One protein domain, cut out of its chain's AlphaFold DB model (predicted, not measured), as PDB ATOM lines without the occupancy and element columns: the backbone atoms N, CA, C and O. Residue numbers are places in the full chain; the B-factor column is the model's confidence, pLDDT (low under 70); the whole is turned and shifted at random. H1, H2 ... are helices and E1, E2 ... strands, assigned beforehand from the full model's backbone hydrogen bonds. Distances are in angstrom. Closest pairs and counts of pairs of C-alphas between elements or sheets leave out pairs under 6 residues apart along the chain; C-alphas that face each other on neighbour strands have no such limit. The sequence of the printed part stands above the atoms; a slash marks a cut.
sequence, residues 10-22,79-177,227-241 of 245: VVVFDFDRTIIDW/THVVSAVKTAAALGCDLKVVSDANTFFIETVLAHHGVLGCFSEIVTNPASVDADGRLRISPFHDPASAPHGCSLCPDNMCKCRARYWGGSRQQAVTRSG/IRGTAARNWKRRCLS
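What this domain is: This is residues 10 to 22, 79 to 177 and 227 to 241 of the 245 residues of the protein "Phosphoethanolamine/phosphocholine phosphatase" of Zea mays (UniProt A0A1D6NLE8). Picture a small twisted sheet of four parallel strands, with H2 running along edge strand E3, H1 at the end of the sheet where E2 and E3 begin, and the small hairpin E4 and E5 at the end where they finish. From the hairpin a long winding stretch, residues 138 to 168, returns to E6 at the other edge, near which the weakly supported H3 lies. The 127 printed residues hold three named helices and six named strands, in the order E1 H1 E2 H2 E3 E4 E5 E6 H3; the sheet runs E3 E2 E1 E6. The class is mixed, helices and strands, with 62 residues in named elements, under half. The whole is compact, with a radius of gyration of the C-alphas of 15.1 A and spans of 40 by 36 by 30 A.

Where its parts are: Find C-alpha 10 at (8.808, 24.798, -28.223), where E1, residues 10 to 13, begins. In the same sheet look for E2, residues 94 to 102, 20.6 A long, which bends by 73 degrees at residue 99; E3, residues 119 to 125, 16.5 A; and E6, residues 169 to 172. H1 is residues 79 to 90, 16.4 A, and H2 is residues 103 to 112, 13.9 A. E4 is residues 127 to 129 and E5 residues 135 to 137. H3, residues 230 to 239, 14.8 A, ends at C-alpha 239, (1.741, 11.612, -29.698).

How they stand to each other: Start between E2 and E1, where N 11 and O 94 are within hydrogen-bond range at 2.8 A. For E3 and E2 look at N 123 and O 97, 2.8 A; for E1 and E6, at N 171 and O 10, 3.1 A. H2 is on the sheet at a height of 10.1 A, over E3 and along the strands, at 16 degrees to E3 on the local plane. E2, H2 and E3 form a strand-helix-strand unit, two parallel neighbour strands with a helix between, whose crossover is right-handed. H1 only grazes the sheet with residues 85 to 89. E3 runs on into E4 at 80 degrees; in the antiparallel hairpin E4 and E5, N 136 and O 128 are 2.8 A apart. H3 is not on the sheet; its closest C-alpha pair with E6 is Lys 236 and Ala 172, 7.5 A. Every O i to N i+4 pair is within hydrogen-bond range in H1 and H2, and 4 of 6 in H3.

The domain as a whole: The C-alphas farthest apart, those of Asp 132 and Ser 241, are 44.9 A apart. Residues 23 to 78 and 178 to 226 are not printed; the C-alpha gaps across these cuts are 14.4 A and 7.2 A. The link from E5 to E6 is long. Mean pLDDT of the printed part is 77.7; residues 146 to 147, 149, 160 to 177 and 227 to 241 are under 70.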
ATOM      1  N   VAL A  10       7.850  25.873 -27.920       84.81
ATOM      2  CA  VAL A  10       8.808  24.798 -28.223       84.81
ATOM      3  C   VAL A  10       8.522  24.269 -29.627       84.81
ATOM      4  O   VAL A  10       7.382  23.902 -29.943       84.81
ATOM      5  N   VAL A  11       9.555  24.211 -30.467       84.50
ATOM      6  CA  VAL A  11       9.487  23.660 -31.824       84.50
ATOM      7  C   VAL A  11      10.342  22.406 -31.894       84.50
ATOM      8  O   VAL A  11      11.557  22.454 -31.709       84.50
ATOM      9  N   VAL A  12       9.706  21.276 -32.199       85.75
ATOM     10  CA  VAL A  12      10.399  19.988 -32.298       85.75
ATOM     11  C   VAL A  12      10.493  19.551 -33.752       85.75
ATOM     12  O   VAL A  12       9.488  19.426 -34.465       85.75
ATOM     13  N   PHE A  13      11.722  19.287 -34.173       88.50
ATOM     14  CA  PHE A  13      12.070  18.830 -35.504       88.50
ATOM     15  C   PHE A  13      12.381  17.336 -35.490       88.50
ATOM     16  O   PHE A  13      13.067  16.832 -34.606       88.50
ATOM     17  N   ASP A  14      11.903  16.637 -36.514       90.88
ATOM     18  CA  ASP A  14      12.591  15.426 -36.962       90.88
ATOM     19  C   ASP A  14      13.781  15.848 -37.843       90.88
ATOM     20  O   ASP A  14      13.814  16.990 -38.307       90.88
ATOM     21  N   PHE A  15      14.742  14.962 -38.093       93.75
ATOM     22  CA  PHE A  15      15.916  15.278 -38.907       93.75
ATOM     23  C   PHE A  15      15.758  14.782 -40.347       93.75
ATOM     24  O   PHE A  15      15.511  15.602 -41.238       93.75
ATOM     25  N   ASP A  16      15.820  13.464 -40.564       92.31
ATOM     26  CA  ASP A  16      15.651  12.864 -41.891       92.31
ATOM     27  C   ASP A  16      14.293  13.216 -42.495       92.31
ATOM     28  O   ASP A  16      13.250  13.202 -41.823       92.31
ATOM     29  N   ARG A  17      14.300  13.543 -43.791       89.62
ATOM     30  CA  ARG A  17      13.104  13.959 -44.545       89.62
ATOM     31  C   ARG A  17      12.311  15.098 -43.869       89.62
ATOM     32  O   ARG A  17      11.094  15.196 -44.059       89.62
ATOM     33  N   THR A  18      12.964  15.929 -43.052       87.31
ATOM     34  CA  THR A  18      12.360  17.075 -42.351       87.31
ATOM     35  C   THR A  18      13.281  18.291 -42.330       87.31
ATOM     36  O   THR A  18      12.945  19.285 -42.968       87.31
ATOM     37  N   ILE A  19      14.407  18.235 -41.605       90.31
ATOM     38  CA  ILE A  19      15.446  19.274 -41.689       90.31
ATOM     39  C   ILE A  19      16.204  19.082 -43.001       90.31
ATOM     40  O   ILE A  19      16.331  20.017 -43.785       90.31
ATOM     41  N   ILE A  20      16.653  17.852 -43.251       91.38
ATOM     42  CA  ILE A  20      17.223  17.437 -44.532       91.38
ATOM     43  C   ILE A  20      16.150  16.775 -45.396       91.38
ATOM     44  O   ILE A  20      15.223  16.143 -44.894       91.38
ATOM     45  N   ASP A  21      16.287  16.889 -46.714       89.00
ATOM     46  CA  ASP A  21      15.344  16.296 -47.676       89.00
ATOM     47  C   ASP A  21      15.619  14.840 -48.015       89.00
ATOM     48  O   ASP A  21      14.796  14.164 -48.638       89.00
ATOM     49  N   TRP A  22      16.795  14.374 -47.633       91.81
ATOM     50  CA  TRP A  22      17.309  13.039 -47.855       91.81
ATOM     51  C   TRP A  22      17.233  12.225 -46.560       91.81
ATOM     52  O   TRP A  22      16.750  12.696 -45.529       91.81
ATOM     53  N   THR A  79      18.285  26.130 -48.131       89.00
ATOM     54  CA  THR A  79      18.610  27.397 -47.460       89.00
ATOM     55  C   THR A  79      17.391  28.036 -46.795       89.00
ATOM     56  O   THR A  79      17.539  28.756 -45.803       89.00
ATOM     57  N   HIS A  80      16.175  27.732 -47.263       88.69
ATOM     58  CA  HIS A  80      14.943  28.165 -46.612       88.69
ATOM     59  C   HIS A  80      14.736  27.478 -45.256       88.69
ATOM     60  O   HIS A  80      14.262  28.128 -44.323       88.69
ATOM     61  N   VAL A  81      15.141  26.210 -45.104       89.00
ATOM     62  CA  VAL A  81      15.094  25.501 -43.812       89.00
ATOM     63  C   VAL A  81      16.077  26.132 -42.829       89.00
ATOM     64  O   VAL A  81      15.706  26.431 -41.695       89.00
ATOM     65  N   VAL A  82      17.301  26.425 -43.282       90.75
ATOM     66  CA  VAL A  82      18.314  27.133 -42.477       90.75
ATOM     67  C   VAL A  82      17.788  28.488 -41.998       90.75
ATOM     68  O   VAL A  82      17.897  28.817 -40.816       90.75
ATOM     69  N   SER A  83      17.182  29.263 -42.902       90.75
ATOM     70  CA  SER A  83      16.584  30.563 -42.580       90.75
ATOM     71  C   SER A  83      15.444  30.438 -41.563       90.75
ATOM     72  O   SER A  83      15.387  31.204 -40.598       90.75
ATOM     73  N   ALA A  84      14.574  29.435 -41.722       89.94
ATOM     74  CA  ALA A  84      13.471  29.183 -40.800       89.94
ATOM     75  C   ALA A  84      13.963  28.826 -39.387       89.94
ATOM     76  O   ALA A  84      13.449  29.379 -38.414       89.94
ATOM     77  N   VAL A  85      14.984  27.967 -39.269       93.25
ATOM     78  CA  VAL A  85      15.598  27.605 -37.978       93.25
ATOM     79  C   VAL A  85      16.179  28.840 -37.288       93.25
ATOM     80  O   VAL A  85      15.840  29.119 -36.139       93.25
ATOM     81  N   LYS A  86      16.987  29.635 -38.002       93.94
ATOM     82  CA  LYS A  86      17.586  30.861 -37.442       93.94
ATOM     83  C   LYS A  86      16.528  31.878 -37.021       93.94
ATOM     84  O   LYS A  86      16.642  32.471 -35.954       93.94
ATOM     85  N   THR A  87      15.487  32.050 -37.835       91.75
ATOM     86  CA  THR A  87      14.383  32.971 -37.537       91.75
ATOM     87  C   THR A  87      13.617  32.529 -36.294       91.75
ATOM     88  O   THR A  87      13.369  33.346 -35.414       91.75
ATOM     89  N   ALA A  88      13.278  31.242 -36.180       88.56
ATOM     90  CA  ALA A  88      12.572  30.719 -35.012       88.56
ATOM     91  C   ALA A  88      13.396  30.892 -33.722       88.56
ATOM     92  O   ALA A  88      12.851  31.337 -32.714       88.56
ATOM     93  N   ALA A  89      14.706  30.627 -33.769       91.75
ATOM     94  CA  ALA A  89      15.599  30.860 -32.635       91.75
ATOM     95  C   ALA A  89      15.687  32.354 -32.261       91.75
ATOM     96  O   ALA A  89      15.583  32.704 -31.089       91.75
ATOM     97  N   ALA A  90      15.806  33.251 -33.249       92.94
ATOM     98  CA  ALA A  90      15.842  34.700 -33.022       92.94
ATOM     99  C   ALA A  90      14.530  35.259 -32.435       92.94
ATOM    100  O   ALA A  90      14.549  36.276 -31.746       92.94
ATOM    101  N   LEU A  91      13.402  34.584 -32.679       90.62
ATOM    102  CA  LEU A  91      12.102  34.894 -32.077       90.62
ATOM    103  C   LEU A  91      11.946  34.349 -30.644       90.62
ATOM    104  O   LEU A  91      10.889  34.530 -30.045       90.62
ATOM    105  N   GLY A  92      12.970  33.694 -30.090       87.75
ATOM    106  CA  GLY A  92      12.954  33.160 -28.726       87.75
ATOM    107  C   GLY A  92      12.265  31.800 -28.580       87.75
ATOM    108  O   GLY A  92      11.938  31.407 -27.461       87.75
ATOM    109  N   CYS A  93      12.030  31.075 -29.681       87.44
ATOM    110  CA  CYS A  93      11.527  29.703 -29.613       87.44
ATOM    111  C   CYS A  93      12.608  28.742 -29.097       87.44
ATOM    112  O   CYS A  93      13.770  28.828 -29.493       87.44
ATOM    113  N   ASP A  94      12.193  27.761 -28.299       87.06
ATOM    114  CA  ASP A  94      13.030  26.628 -27.902       87.06
ATOM    115  C   ASP A  94      13.017  25.563 -29.000       87.06
ATOM    116  O   ASP A  94      11.985  24.931 -29.244       87.06
ATOM    117  N   LEU A  95      14.133  25.390 -29.710       90.50
ATOM    118  CA  LEU A  95      14.218  24.440 -30.816       90.50
ATOM    119  C   LEU A  95      14.871  23.140 -30.358       90.50
ATOM    120  O   LEU A  95      15.955  23.149 -29.779       90.50
ATOM    121  N   LYS A  96      14.247  22.012 -30.694       92.00
ATOM    122  CA  LYS A  96      14.748  20.676 -30.356       92.00
ATOM    123  C   LYS A  96      14.734  19.754 -31.558       92.00
ATOM    124  O   LYS A  96      13.847  19.854 -32.407       92.00
ATOM    125  N   VAL A  97      15.662  18.807 -31.598       91.88
ATOM    126  CA  VAL A  97      15.630  17.692 -32.550       91.88
ATOM    127  C   VAL A  97      15.257  16.415 -31.810       91.88
ATOM    128  O   VAL A  97      15.854  16.086 -30.792       91.88
ATOM    129  N   VAL A  98      14.277  15.682 -32.330       90.31
ATOM    130  CA  VAL A  98      13.921  14.328 -31.891       90.31
ATOM    131  C   VAL A  98      13.893  13.447 -33.134       90.31
ATOM    132  O   VAL A  98      12.912  13.442 -33.885       90.31
ATOM    133  N   SER A  99      14.980  12.713 -33.376       91.62
ATOM    134  CA  SER A  99      15.139  11.950 -34.615       91.62
ATOM    135  C   SER A  99      15.790  10.592 -34.419       91.62
ATOM    136  O   SER A  99      16.645  10.429 -33.560       91.62
ATOM    137  N   ASP A 100      15.404   9.641 -35.271       90.69
ATOM    138  CA  ASP A 100      15.902   8.262 -35.253       90.69
ATOM    139  C   ASP A 100      17.198   8.079 -36.067       90.69
ATOM    140  O   ASP A 100      17.628   6.957 -36.304       90.69
ATOM    141  N   ALA A 101      17.825   9.187 -36.475       95.56
ATOM    142  CA  ALA A 101      19.184   9.223 -37.008       95.56
ATOM    143  C   ALA A 101      20.206   8.945 -35.883       95.56
ATOM    144  O   ALA A 101      19.957   8.126 -35.001       95.56
ATOM    145  N   ASN A 102      21.350   9.633 -35.873       97.69
ATOM    146  CA  ASN A 102      22.321   9.549 -34.784       97.69
ATOM    147  C   ASN A 102      23.031  10.886 -34.514       97.69
ATOM    148  O   ASN A 102      23.039  11.775 -35.371       97.69
ATOM    149  N   THR A 103      23.646  11.026 -33.334       98.00
ATOM    150  CA  THR A 103      24.294  12.282 -32.901       98.00
ATOM    151  C   THR A 103      25.369  12.743 -33.883       98.00
ATOM    152  O   THR A 103      25.361  13.901 -34.288       98.00
ATOM    153  N   PHE A 104      26.233  11.832 -34.347       98.62
ATOM    154  CA  PHE A 104      27.321  12.153 -35.273       98.62
ATOM    155  C   PHE A 104      26.797  12.765 -36.577       98.62
ATOM    156  O   PHE A 104      27.352  13.752 -37.063       98.62
ATOM    157  N   PHE A 105      25.724  12.207 -37.142       98.56
ATOM    158  CA  PHE A 105      25.177  12.657 -38.424       98.56
ATOM    159  C   PHE A 105      24.487  14.012 -38.279       98.56
ATOM    160  O   PHE A 105      24.787  14.944 -39.032       98.56
ATOM    161  N   ILE A 106      23.606  14.132 -37.280       98.44
ATOM    162  CA  ILE A 106      22.841  15.355 -37.027       98.44
ATOM    163  C   ILE A 106      23.792  16.515 -36.729       98.44
ATOM    164  O   ILE A 106      23.720  17.555 -37.382       98.44
ATOM    165  N   GLU A 107      24.712  16.342 -35.778       98.50
ATOM    166  CA  GLU A 107      25.624  17.412 -35.369       98.50
ATOM    167  C   GLU A 107      26.539  17.842 -36.513       98.50
ATOM    168  O   GLU A 107      26.724  19.041 -36.714       98.50
ATOM    169  N   THR A 108      27.045  16.897 -37.314       98.69
ATOM    170  CA  THR A 108      27.897  17.216 -38.470       98.69
ATOM    171  C   THR A 108      27.182  18.134 -39.458       98.69
ATOM    172  O   THR A 108      27.734  19.165 -39.851       98.69
ATOM    173  N   VAL A 109      25.950  17.789 -39.847       98.44
ATOM    174  CA  VAL A 109      25.177  18.578 -40.817       98.44
ATOM    175  C   VAL A 109      24.788  19.932 -40.222       98.44
ATOM    176  O   VAL A 109      25.009  20.973 -40.843       98.44
ATOM    177  N   LEU A 110      24.249  19.957 -39.000       98.00
ATOM    178  CA  LEU A 110      23.812  21.207 -38.370       98.00
ATOM    179  C   LEU A 110      24.984  22.161 -38.089       98.00
ATOM    180  O   LEU A 110      24.823  23.379 -38.228       98.00
ATOM    181  N   ALA A 111      26.155  21.636 -37.712       98.38
ATOM    182  CA  ALA A 111      27.363  22.431 -37.507       98.38
ATOM    183  C   ALA A 111      27.864  23.015 -38.830       98.38
ATOM    184  O   ALA A 111      28.147  24.211 -38.895       98.38
ATOM    185  N   HIS A 112      27.899  22.207 -39.896       98.06
ATOM    186  CA  HIS A 112      28.323  22.654 -41.224       98.06
ATOM    187  C   HIS A 112      27.489  23.836 -41.741       98.06
ATOM    188  O   HIS A 112      28.034  24.784 -42.302       98.06
ATOM    189  N   HIS A 113      26.178  23.827 -41.485       96.56
ATOM    190  CA  HIS A 113      25.273  24.907 -41.891       96.56
ATOM    191  C   HIS A 113      25.119  26.035 -40.853       96.56
ATOM    192  O   HIS A 113      24.321  26.959 -41.049       96.56
ATOM    193  N   GLY A 114      25.881  25.994 -39.755       97.00
ATOM    194  CA  GLY A 114      25.896  27.044 -38.735       97.00
ATOM    195  C   GLY A 114      24.557  27.222 -38.015       97.00
ATOM    196  O   GLY A 114      24.166  28.353 -37.720       97.00
ATOM    197  N   VAL A 115      23.828  26.124 -37.789       97.44
ATOM    198  CA  VAL A 115      22.533  26.110 -37.078       97.44
ATOM    199  C   VAL A 115      22.507  25.177 -35.874       97.44
ATOM    200  O   VAL A 115      21.513  25.165 -35.158       97.44
ATOM    201  N   LEU A 116      23.585  24.432 -35.600       97.94
ATOM    202  CA  LEU A 116      23.663  23.557 -34.423       97.94
ATOM    203  C   LEU A 116      23.359  24.318 -33.122       97.94
ATOM    204  O   LEU A 116      22.536  23.873 -32.334       97.94
ATOM    205  N   GLY A 117      23.935  25.512 -32.954       97.56
ATOM    206  CA  GLY A 117      23.710  26.360 -31.776       97.56
ATOM    207  C   GLY A 117      22.300  26.953 -31.651       97.56
ATOM    208  O   GLY A 117      22.018  27.617 -30.661       97.56
ATOM    209  N   CYS A 118      21.416  26.745 -32.632       97.25
ATOM    210  CA  CYS A 118      20.010  27.137 -32.528       97.25
ATOM    211  C   CYS A 118      19.170  26.116 -31.748       97.25
ATOM    212  O   CYS A 118      18.058  26.450 -31.348       97.25
ATOM    213  N   PHE A 119      19.663  24.887 -31.568       96.12
ATOM    214  CA  PHE A 119      18.938  23.815 -30.892       96.12
ATOM    215  C   PHE A 119      19.414  23.674 -29.447       96.12
ATOM    216  O   PHE A 119      20.608  23.550 -29.190       96.12
ATOM    217  N   SER A 120      18.473  23.670 -28.506       94.06
ATOM    218  CA  SER A 120      18.761  23.475 -27.081       94.06
ATOM    219  C   SER A 120      18.986  22.004 -26.725       94.06
ATOM    220  O   SER A 120      19.656  21.700 -25.741       94.06
ATOM    221  N   GLU A 121      18.417  21.089 -27.513       93.44
ATOM    222  CA  GLU A 121      18.432  19.657 -27.241       93.44
ATOM    223  C   GLU A 121      18.356  18.845 -28.542       93.44
ATOM    224  O   GLU A 121      17.537  19.122 -29.425       93.44
ATOM    225  N   ILE A 122      19.185  17.804 -28.635       94.06
ATOM    226  CA  ILE A 122      19.128  16.778 -29.680       94.06
ATOM    227  C   ILE A 122      18.932  15.430 -28.991       94.06
ATOM    228  O   ILE A 122      19.826  14.912 -28.327       94.06
ATOM    229  N   VAL A 123      17.748  14.851 -29.162       91.56
ATOM    230  CA  VAL A 123      17.412  13.507 -28.697       91.56
ATOM    231  C   VAL A 123      17.478  12.568 -29.895       91.56
ATOM    232  O   VAL A 123      16.679  12.680 -30.829       91.56
ATOM    233  N   THR A 124      18.437  11.650 -29.888       94.44
ATOM    234  CA  THR A 124      18.676  10.720 -30.999       94.44
ATOM    235  C   THR A 124      19.530   9.535 -30.549       94.44
ATOM    236  O   THR A 124      19.998   9.512 -29.413       94.44
ATOM    237  N   ASN A 125      19.752   8.554 -31.425       95.06
ATOM    238  CA  ASN A 125      20.635   7.425 -31.145       95.06
ATOM    239  C   ASN A 125      22.089   7.913 -30.923       95.06
ATOM    240  O   ASN A 125      22.622   8.636 -31.772       95.06
ATOM    241  N   PRO A 126      22.751   7.552 -29.810       96.00
ATOM    242  CA  PRO A 126      24.135   7.944 -29.570       96.00
ATOM    243  C   PRO A 126      25.081   7.386 -30.632       96.00
ATOM    244  O   PRO A 126      24.982   6.219 -31.018       96.00
ATOM    245  N   ALA A 127      26.038   8.206 -31.056       97.56
ATOM    246  CA  ALA A 127      27.148   7.773 -31.881       97.56
ATOM    247  C   ALA A 127      28.477   8.388 -31.433       97.56
ATOM    248  O   ALA A 127      28.550   9.564 -31.075       97.56
ATOM    249  N   SER A 128      29.536   7.579 -31.464       97.25
ATOM    250  CA  SER A 128      30.884   7.958 -31.031       97.25
ATOM    251  C   SER A 128      31.938   7.177 -31.800       97.25
ATOM    252  O   SER A 128      31.704   6.038 -32.194       97.25
ATOM    253  N   VAL A 129      33.118   7.758 -31.985       98.12
ATOM    254  CA  VAL A 129      34.261   7.034 -32.552       98.12
ATOM    255  C   VAL A 129      34.895   6.181 -31.452       98.12
ATOM    256  O   VAL A 129      35.138   6.689 -30.358       98.12
ATOM    257  N   ASP A 130      35.103   4.891 -31.711       97.19
ATOM    258  CA  ASP A 130      35.780   3.984 -30.779       97.19
ATOM    259  C   ASP A 130      37.314   4.104 -30.845       97.19
ATOM    260  O   ASP A 130      37.869   4.900 -31.606       97.19
ATOM    261  N   ALA A 131      38.008   3.328 -30.009       96.94
ATOM    262  CA  ALA A 131      39.468   3.346 -29.917       96.94
ATOM    263  C   ALA A 131      40.171   2.925 -31.221       96.94
ATOM    264  O   ALA A 131      41.306   3.337 -31.452       96.94
ATOM    265  N   ASP A 132      39.490   2.165 -32.082       95.50
ATOM    266  CA  ASP A 132      40.008   1.707 -33.374       95.50
ATOM    267  C   ASP A 132      39.737   2.727 -34.496       95.50
ATOM    268  O   ASP A 132      40.074   2.508 -35.660       95.50
ATOM    269  N   GLY A 133      39.119   3.870 -34.173       96.12
ATOM    270  CA  GLY A 133      38.763   4.891 -35.150       96.12
ATOM    271  C   GLY A 133      37.502   4.559 -35.951       96.12
ATOM    272  O   GLY A 133      37.249   5.195 -36.978       96.12
ATOM    273  N   ARG A 134      36.686   3.593 -35.511       97.19
ATOM    274  CA  ARG A 134      35.411   3.249 -36.149       97.19
ATOM    275  C   ARG A 134      34.268   4.034 -35.515       97.19
ATOM    276  O   ARG A 134      34.146   4.130 -34.296       97.19
ATOM    277  N   LEU A 135      33.368   4.558 -36.345       98.56
ATOM    278  CA  LEU A 135      32.123   5.143 -35.854       98.56
ATOM    279  C   LEU A 135      31.204   4.044 -35.298       98.56
ATOM    280  O   LEU A 135      30.888   3.080 -35.990       98.56
ATOM    281  N   ARG A 136      30.763   4.204 -34.053       98.31
ATOM    282  CA  ARG A 136      29.798   3.336 -33.379       98.31
ATOM    283  C   ARG A 136      28.457   4.017 -33.281       98.31
ATOM    284  O   ARG A 136      28.410   5.193 -32.940       98.31
ATOM    285  N   ILE A 137      27.390   3.267 -33.523       97.31
ATOM    286  CA  ILE A 137      26.007   3.712 -33.353       97.31
ATOM    287  C   ILE A 137      25.350   2.789 -32.329       97.31
ATOM    288  O   ILE A 137      25.422   1.568 -32.439       97.31
ATOM    289  N   SER A 138      24.729   3.373 -31.309       94.31
ATOM    290  CA  SER A 138      24.021   2.648 -30.250       94.31
ATOM    291  C   SER A 138      22.549   3.052 -30.223       94.31
ATOM    292  O   SER A 138      22.224   4.171 -30.615       94.31
ATOM    293  N   PRO A 139      21.630   2.185 -29.774       92.12
ATOM    294  CA  PRO A 139      20.229   2.560 -29.624       92.12
ATOM    295  C   PRO A 139      20.062   3.611 -28.517       92.12
ATOM    296  O   PRO A 139      20.784   3.597 -27.521       92.12
ATOM    297  N   PHE A 140      19.100   4.524 -28.682       88.44
ATOM    298  CA  PHE A 140      18.761   5.508 -27.647       88.44
ATOM    299  C   PHE A 140      18.169   4.854 -26.394       88.44
ATOM    300  O   PHE A 140      18.492   5.238 -25.270       88.44
ATOM    301  N   HIS A 141      17.285   3.872 -26.578       84.94
ATOM    302  CA  HIS A 141      16.810   3.045 -25.476       84.94
ATOM    303  C   HIS A 141      17.849   1.989 -25.137       84.94
ATOM    304  O   HIS A 141      18.357   1.298 -26.020       84.94
ATOM    305  N   ASP A 142      18.101   1.836 -23.842       78.12
ATOM    306  CA  ASP A 142      18.925   0.757 -23.321       78.12
ATOM    307  C   ASP A 142      18.322  -0.613 -23.710       78.12
ATOM    308  O   ASP A 142      17.177  -0.894 -23.344       78.12
ATOM    309  N   PRO A 143      19.065  -1.477 -24.428       70.69
ATOM    310  CA  PRO A 143      18.608  -2.817 -24.794       70.69
ATOM    311  C   PRO A 143      18.300  -3.723 -23.600       70.69
ATOM    312  O   PRO A 143      17.538  -4.676 -23.754       70.69
ATOM    313  N   ALA A 144      18.902  -3.460 -22.434       73.38
ATOM    314  CA  ALA A 144      18.652  -4.213 -21.205       73.38
ATOM    315  C   ALA A 144      17.373  -3.757 -20.482       73.38
ATOM    316  O   ALA A 144      16.872  -4.451 -19.594       73.38
ATOM    317  N   SER A 145      16.821  -2.606 -20.866       72.00
ATOM    318  CA  SER A 145      15.579  -2.091 -20.310       72.00
ATOM    319  C   SER A 145      14.361  -2.775 -20.936       72.00
ATOM    320  O   SER A 145      14.366  -3.185 -22.097       72.00
ATOM    321  N   ALA A 146      13.272  -2.869 -20.167       68.25
ATOM    322  CA  ALA A 146      12.009  -3.385 -20.683       68.25
ATOM    323  C   ALA A 146      11.563  -2.586 -21.927       68.25
ATOM    324  O   ALA A 146      11.725  -1.357 -21.949       68.25
ATOM    325  N   PRO A 147      10.961  -3.243 -22.943       68.19
ATOM    326  CA  PRO A 147      10.430  -2.552 -24.107       68.19
ATOM    327  C   PRO A 147       9.541  -1.393 -23.670       68.19
ATOM    328  O   PRO A 147       8.659  -1.549 -22.827       68.19
ATOM    329  N   HIS A 148       9.744  -0.220 -24.265       71.12
ATOM    330  CA  HIS A 148       9.079   1.014 -23.845       71.12
ATOM    331  C   HIS A 148       7.555   1.041 -24.117       71.12
ATOM    332  O   HIS A 148       6.927   2.089 -23.970       71.12
ATOM    333  N   GLY A 149       6.965  -0.083 -24.544       68.50
ATOM    334  CA  GLY A 149       5.521  -0.310 -24.641       68.50
ATOM    335  C   GLY A 149       4.802   0.427 -25.772       68.50
ATOM    336  O   GLY A 149       3.583   0.324 -25.880       68.50
ATOM    337  N   CYS A 150       5.513   1.173 -26.625       74.69
ATOM    338  CA  CYS A 150       4.899   1.884 -27.744       74.69
ATOM    339  C   CYS A 150       4.852   0.993 -28.988       74.69
ATOM    340  O   CYS A 150       5.882   0.579 -29.504       74.69
ATOM    341  N   SER A 151       3.658   0.784 -29.539       73.50
ATOM    342  CA  SER A 151       3.462   0.060 -30.803       73.50
ATOM    343  C   SER A 151       3.730   0.905 -32.057       73.50
ATOM    344  O   SER A 151       3.568   0.423 -33.175       73.50
ATOM    345  N   LEU A 152       4.095   2.180 -31.891       72.94
ATOM    346  CA  LEU A 152       4.261   3.147 -32.983       72.94
ATOM    347  C   LEU A 152       5.721   3.513 -33.256       72.94
ATOM    348  O   LEU A 152       5.982   4.336 -34.136       72.94
ATOM    349  N   CYS A 153       6.658   2.989 -32.472       72.38
ATOM    350  CA  CYS A 153       8.060   3.374 -32.534       72.38
ATOM    351  C   CYS A 153       8.949   2.141 -32.691       72.38
ATOM    352  O   CYS A 153       8.600   1.082 -32.170       72.38
ATOM    353  N   PRO A 154      10.086   2.270 -33.391       76.62
ATOM    354  CA  PRO A 154      11.083   1.215 -33.407       76.62
ATOM    355  C   PRO A 154      11.709   1.054 -32.012       76.62
ATOM    356  O   PRO A 154      11.712   1.979 -31.196       76.62
ATOM    357  N   ASP A 155      12.233  -0.136 -31.723       79.94
ATOM    358  CA  ASP A 155      12.719  -0.486 -30.382       79.94
ATOM    359  C   ASP A 155      13.873   0.393 -29.907       79.94
ATOM    360  O   ASP A 155      14.001   0.622 -28.709       79.94
ATOM    361  N   ASN A 156      14.694   0.896 -30.831       78.00
ATOM    362  CA  ASN A 156      15.872   1.686 -30.502       78.00
ATOM    363  C   ASN A 156      15.529   3.115 -30.065       78.00
ATOM    364  O   ASN A 156      16.260   3.667 -29.252       78.00
ATOM    365  N   MET A 157      14.430   3.711 -30.546       82.50
ATOM    366  CA  MET A 157      14.049   5.066 -30.151       82.50
ATOM    367  C   MET A 157      12.540   5.318 -30.242       82.50
ATOM    368  O   MET A 157      11.886   5.120 -31.262       82.50
ATOM    369  N   CYS A 158      11.985   5.877 -29.166       80.56
ATOM    370  CA  CYS A 158      10.602   6.335 -29.109       80.56
ATOM    371  C   CYS A 158      10.578   7.847 -29.252       80.56
ATOM    372  O   CYS A 158      11.149   8.513 -28.395       80.56
ATOM    373  N   LYS A 159       9.873   8.379 -30.260       72.12
ATOM    374  CA  LYS A 159       9.629   9.831 -30.421       72.12
ATOM    375  C   LYS A 159       8.404  10.322 -29.631       72.12
ATOM    376  O   LYS A 159       8.190  11.518 -29.460       72.12
ATOM    377  N   CYS A 160       7.606   9.390 -29.112       66.88
ATOM    378  CA  CYS A 160       6.320   9.647 -28.464       66.88
ATOM    379  C   CYS A 160       6.380   9.827 -26.945       66.88
ATOM    380  O   CYS A 160       5.335   9.925 -26.305       66.88
ATOM    381  N   ARG A 161       7.570   9.857 -26.337       64.31
ATOM    382  CA  ARG A 161       7.664  10.096 -24.894       64.31
ATOM    383  C   ARG A 161       7.286  11.540 -24.579       64.31
ATOM    384  O   ARG A 161       7.912  12.467 -25.082       64.31
ATOM    385  N   ALA A 162       6.324  11.710 -23.671       50.22
ATOM    386  CA  ALA A 162       5.858  13.007 -23.172       50.22
ATOM    387  C   ALA A 162       7.001  13.911 -22.666       50.22
ATOM    388  O   ALA A 162       6.912  15.132 -22.756       50.22
ATOM    389  N   ARG A 163       8.107  13.314 -22.196       54.94
ATOM    390  CA  ARG A 163       9.286  14.031 -21.689       54.94
ATOM    391  C   ARG A 163       9.905  15.000 -22.706       54.94
ATOM    392  O   ARG A 163      10.437  16.014 -22.277       54.94
ATOM    393  N   TYR A 164       9.815  14.740 -24.012       53.12
ATOM    394  CA  TYR A 164      10.376  15.657 -25.018       53.12
ATOM    395  C   TYR A 164       9.550  16.932 -25.210       53.12
ATOM    396  O   TYR A 164      10.047  17.910 -25.760       53.12
ATOM    397  N   TRP A 165       8.286  16.915 -24.784       53.62
ATOM    398  CA  TRP A 165       7.283  17.887 -25.215       53.62
ATOM    399  C   TRP A 165       7.029  19.004 -24.200       53.62
ATOM    400  O   TRP A 165       6.517  20.049 -24.590       53.62
ATOM    401  N   GLY A 166       7.441  18.830 -22.935       47.16
ATOM    402  CA  GLY A 166       7.297  19.843 -21.878       47.16
ATOM    403  C   GLY A 166       5.849  20.326 -21.664       47.16
ATOM    404  O   GLY A 166       4.921  19.921 -22.356       47.16
ATOM    405  N   GLY A 167       5.625  21.195 -20.676       41.44
ATOM    406  CA  GLY A 167       4.296  21.774 -20.402       41.44
ATOM    407  C   GLY A 167       3.903  22.965 -21.293       41.44
ATOM    408  O   GLY A 167       2.808  23.499 -21.131       41.44
ATOM    409  N   SER A 168       4.784  23.414 -22.196       44.75
ATOM    410  CA  SER A 168       4.604  24.617 -23.032       44.75
ATOM    411  C   SER A 168       3.769  24.360 -24.294       44.75
ATOM    412  O   SER A 168       3.483  23.217 -24.653       44.75
ATOM    413  N   ARG A 169       3.376  25.429 -25.007       45.50
ATOM    414  CA  ARG A 169       2.631  25.335 -26.274       45.50
ATOM    415  C   ARG A 169       3.538  24.743 -27.369       45.50
ATOM    416  O   ARG A 169       4.570  25.317 -27.709       45.50
ATOM    417  N   GLN A 170       3.147  23.591 -27.914       49.44
ATOM    418  CA  GLN A 170       3.971  22.768 -28.814       49.44
ATOM    419  C   GLN A 170       3.638  23.008 -30.296       49.44
ATOM    420  O   GLN A 170       2.465  23.082 -30.671       49.44
ATOM    421  N   GLN A 171       4.663  23.054 -31.156       48.50
ATOM    422  CA  GLN A 171       4.516  22.955 -32.615       48.50
ATOM    423  C   GLN A 171       5.478  21.901 -33.185       48.50
ATOM    424  O   GLN A 171       6.667  21.893 -32.873       48.50
ATOM    425  N   ALA A 172       4.971  21.014 -34.048       48.69
ATOM    426  CA  ALA A 172       5.780  20.024 -34.761       48.69
ATOM    427  C   ALA A 172       5.858  20.344 -36.256       48.69
ATOM    428  O   ALA A 172       4.849  20.677 -36.882       48.69
ATOM    429  N   VAL A 173       7.050  20.195 -36.836       48.25
ATOM    430  CA  VAL A 173       7.325  20.570 -38.232       48.25
ATOM    431  C   VAL A 173       7.230  19.350 -39.167       48.25
ATOM    432  O   VAL A 173       7.717  18.258 -38.851       48.25
ATOM    433  N   THR A 174       6.575  19.504 -40.327       41.41
ATOM    434  CA  THR A 174       6.462  18.490 -41.403       41.41
ATOM    435  C   THR A 174       6.587  19.130 -42.792       41.41
ATOM    436  O   THR A 174       5.975  20.174 -43.017       41.41
ATOM    437  N   ARG A 175       7.304  18.493 -43.736       39.03
ATOM    438  CA  ARG A 175       7.499  18.974 -45.124       39.03
ATOM    439  C   ARG A 175       6.495  18.365 -46.123       39.03
ATOM    440  O   ARG A 175       6.168  17.187 -46.021       39.03
ATOM    441  N   SER A 176       6.050  19.144 -47.119       37.12
ATOM    442  CA  SER A 176       5.221  18.684 -48.254       37.12
ATOM    443  C   SER A 176       6.005  18.462 -49.547       37.12
ATOM    444  O   SER A 176       6.817  19.310 -49.907       37.12
ATOM    445  N   GLY A 177       5.646  17.427 -50.314       31.94
ATOM    446  CA  GLY A 177       5.959  17.318 -51.747       31.94
ATOM    447  C   GLY A 177       4.919  18.029 -52.627       31.94
ATOM    448  O   GLY A 177       3.759  18.167 -52.233       31.94
ATOM    449  N   ILE A 227       1.976  19.622 -45.971       27.44
ATOM    450  CA  ILE A 227       1.294  18.345 -46.302       27.44
ATOM    451  C   ILE A 227       2.036  17.063 -45.824       27.44
ATOM    452  O   ILE A 227       3.173  17.084 -45.381       27.44
ATOM    453  N   ARG A 228       1.302  15.943 -45.906       30.00
ATOM    454  CA  ARG A 228       1.391  14.588 -45.330       30.00
ATOM    455  C   ARG A 228       2.481  13.635 -45.891       30.00
ATOM    456  O   ARG A 228       2.474  13.350 -47.079       30.00
ATOM    457  N   GLY A 229       3.227  12.955 -45.003       28.42
ATOM    458  CA  GLY A 229       3.954  11.687 -45.261       28.42
ATOM    459  C   GLY A 229       3.483  10.553 -44.327       28.42
ATOM    460  O   GLY A 229       3.173  10.802 -43.167       28.42
ATOM    461  N   THR A 230       3.300   9.315 -44.806       32.44
ATOM    462  CA  THR A 230       2.535   8.237 -44.110       32.44
ATOM    463  C   THR A 230       3.149   7.747 -42.793       32.44
ATOM    464  O   THR A 230       2.405   7.556 -41.836       32.44
ATOM    465  N   ALA A 231       4.477   7.643 -42.692       29.59
ATOM    466  CA  ALA A 231       5.152   7.205 -41.463       29.59
ATOM    467  C   ALA A 231       5.285   8.335 -40.421       29.59
ATOM    468  O   ALA A 231       4.940   8.156 -39.254       29.59
ATOM    469  N   ALA A 232       5.656   9.545 -40.860       33.75
ATOM    470  CA  ALA A 232       5.693  10.741 -40.011       33.75
ATOM    471  C   ALA A 232       4.301  11.142 -39.482       33.75
ATOM    472  O   ALA A 232       4.189  11.752 -38.422       33.75
ATOM    473  N   ARG A 233       3.220  10.783 -40.191       40.91
ATOM    474  CA  ARG A 233       1.832  11.052 -39.777       40.91
ATOM    475  C   ARG A 233       1.404  10.278 -38.532       40.91
ATOM    476  O   ARG A 233       0.626  10.826 -37.758       40.91
ATOM    477  N   ASN A 234       1.844   9.032 -38.359       41.12
ATOM    478  CA  ASN A 234       1.248   8.146 -37.356       41.12
ATOM    479  C   ASN A 234       1.689   8.491 -35.934       41.12
ATOM    480  O   ASN A 234       0.845   8.564 -35.041       41.12
ATOM    481  N   TRP A 235       2.973   8.793 -35.736       44.81
ATOM    482  CA  TRP A 235       3.468   9.217 -34.430       44.81
ATOM    483  C   TRP A 235       3.127  10.690 -34.149       44.81
ATOM    484  O   TRP A 235       2.605  10.990 -33.081       44.81
ATOM    485  N   LYS A 236       3.283  11.605 -35.124       46.22
ATOM    486  CA  LYS A 236       2.968  13.036 -34.923       46.22
ATOM    487  C   LYS A 236       1.483  13.264 -34.603       46.22
ATOM    488  O   LYS A 236       1.175  14.075 -33.746       46.22
ATOM    489  N   ARG A 237       0.543  12.524 -35.216       44.72
ATOM    490  CA  ARG A 237      -0.898  12.653 -34.890       44.72
ATOM    491  C   ARG A 237      -1.267  12.089 -33.521       44.72
ATOM    492  O   ARG A 237      -2.099  12.681 -32.845       44.72
ATOM    493  N   ARG A 238      -0.706  10.939 -33.136       47.00
ATOM    494  CA  ARG A 238      -1.090  10.246 -31.895       47.00
ATOM    495  C   ARG A 238      -0.353  10.766 -30.663       47.00
ATOM    496  O   ARG A 238      -0.926  10.749 -29.584       47.00
ATOM    497  N   CYS A 239       0.877  11.248 -30.821       41.72
ATOM    498  CA  CYS A 239       1.741  11.612 -29.698       41.72
ATOM    499  C   CYS A 239       1.686  13.104 -29.344       41.72
ATOM    500  O   CYS A 239       2.022  13.462 -28.225       41.72
ATOM    501  N   LEU A 240       1.202  13.955 -30.258       45.75
ATOM    502  CA  LEU A 240       0.982  15.390 -30.016       45.75
ATOM    503  C   LEU A 240      -0.445  15.727 -29.580       45.75
ATOM    504  O   LEU A 240      -0.779  16.904 -29.480       45.75
ATOM    505  N   SER A 241      -1.300  14.716 -29.372       39.31
ATOM    506  CA  SER A 241      -2.713  14.896 -29.007       39.31
ATOM    507  C   SER A 241      -3.365  16.051 -29.774       39.31
ATOM    508  O   SER A 241      -3.870  16.998 -29.178       39.31
TER     509      SER A 241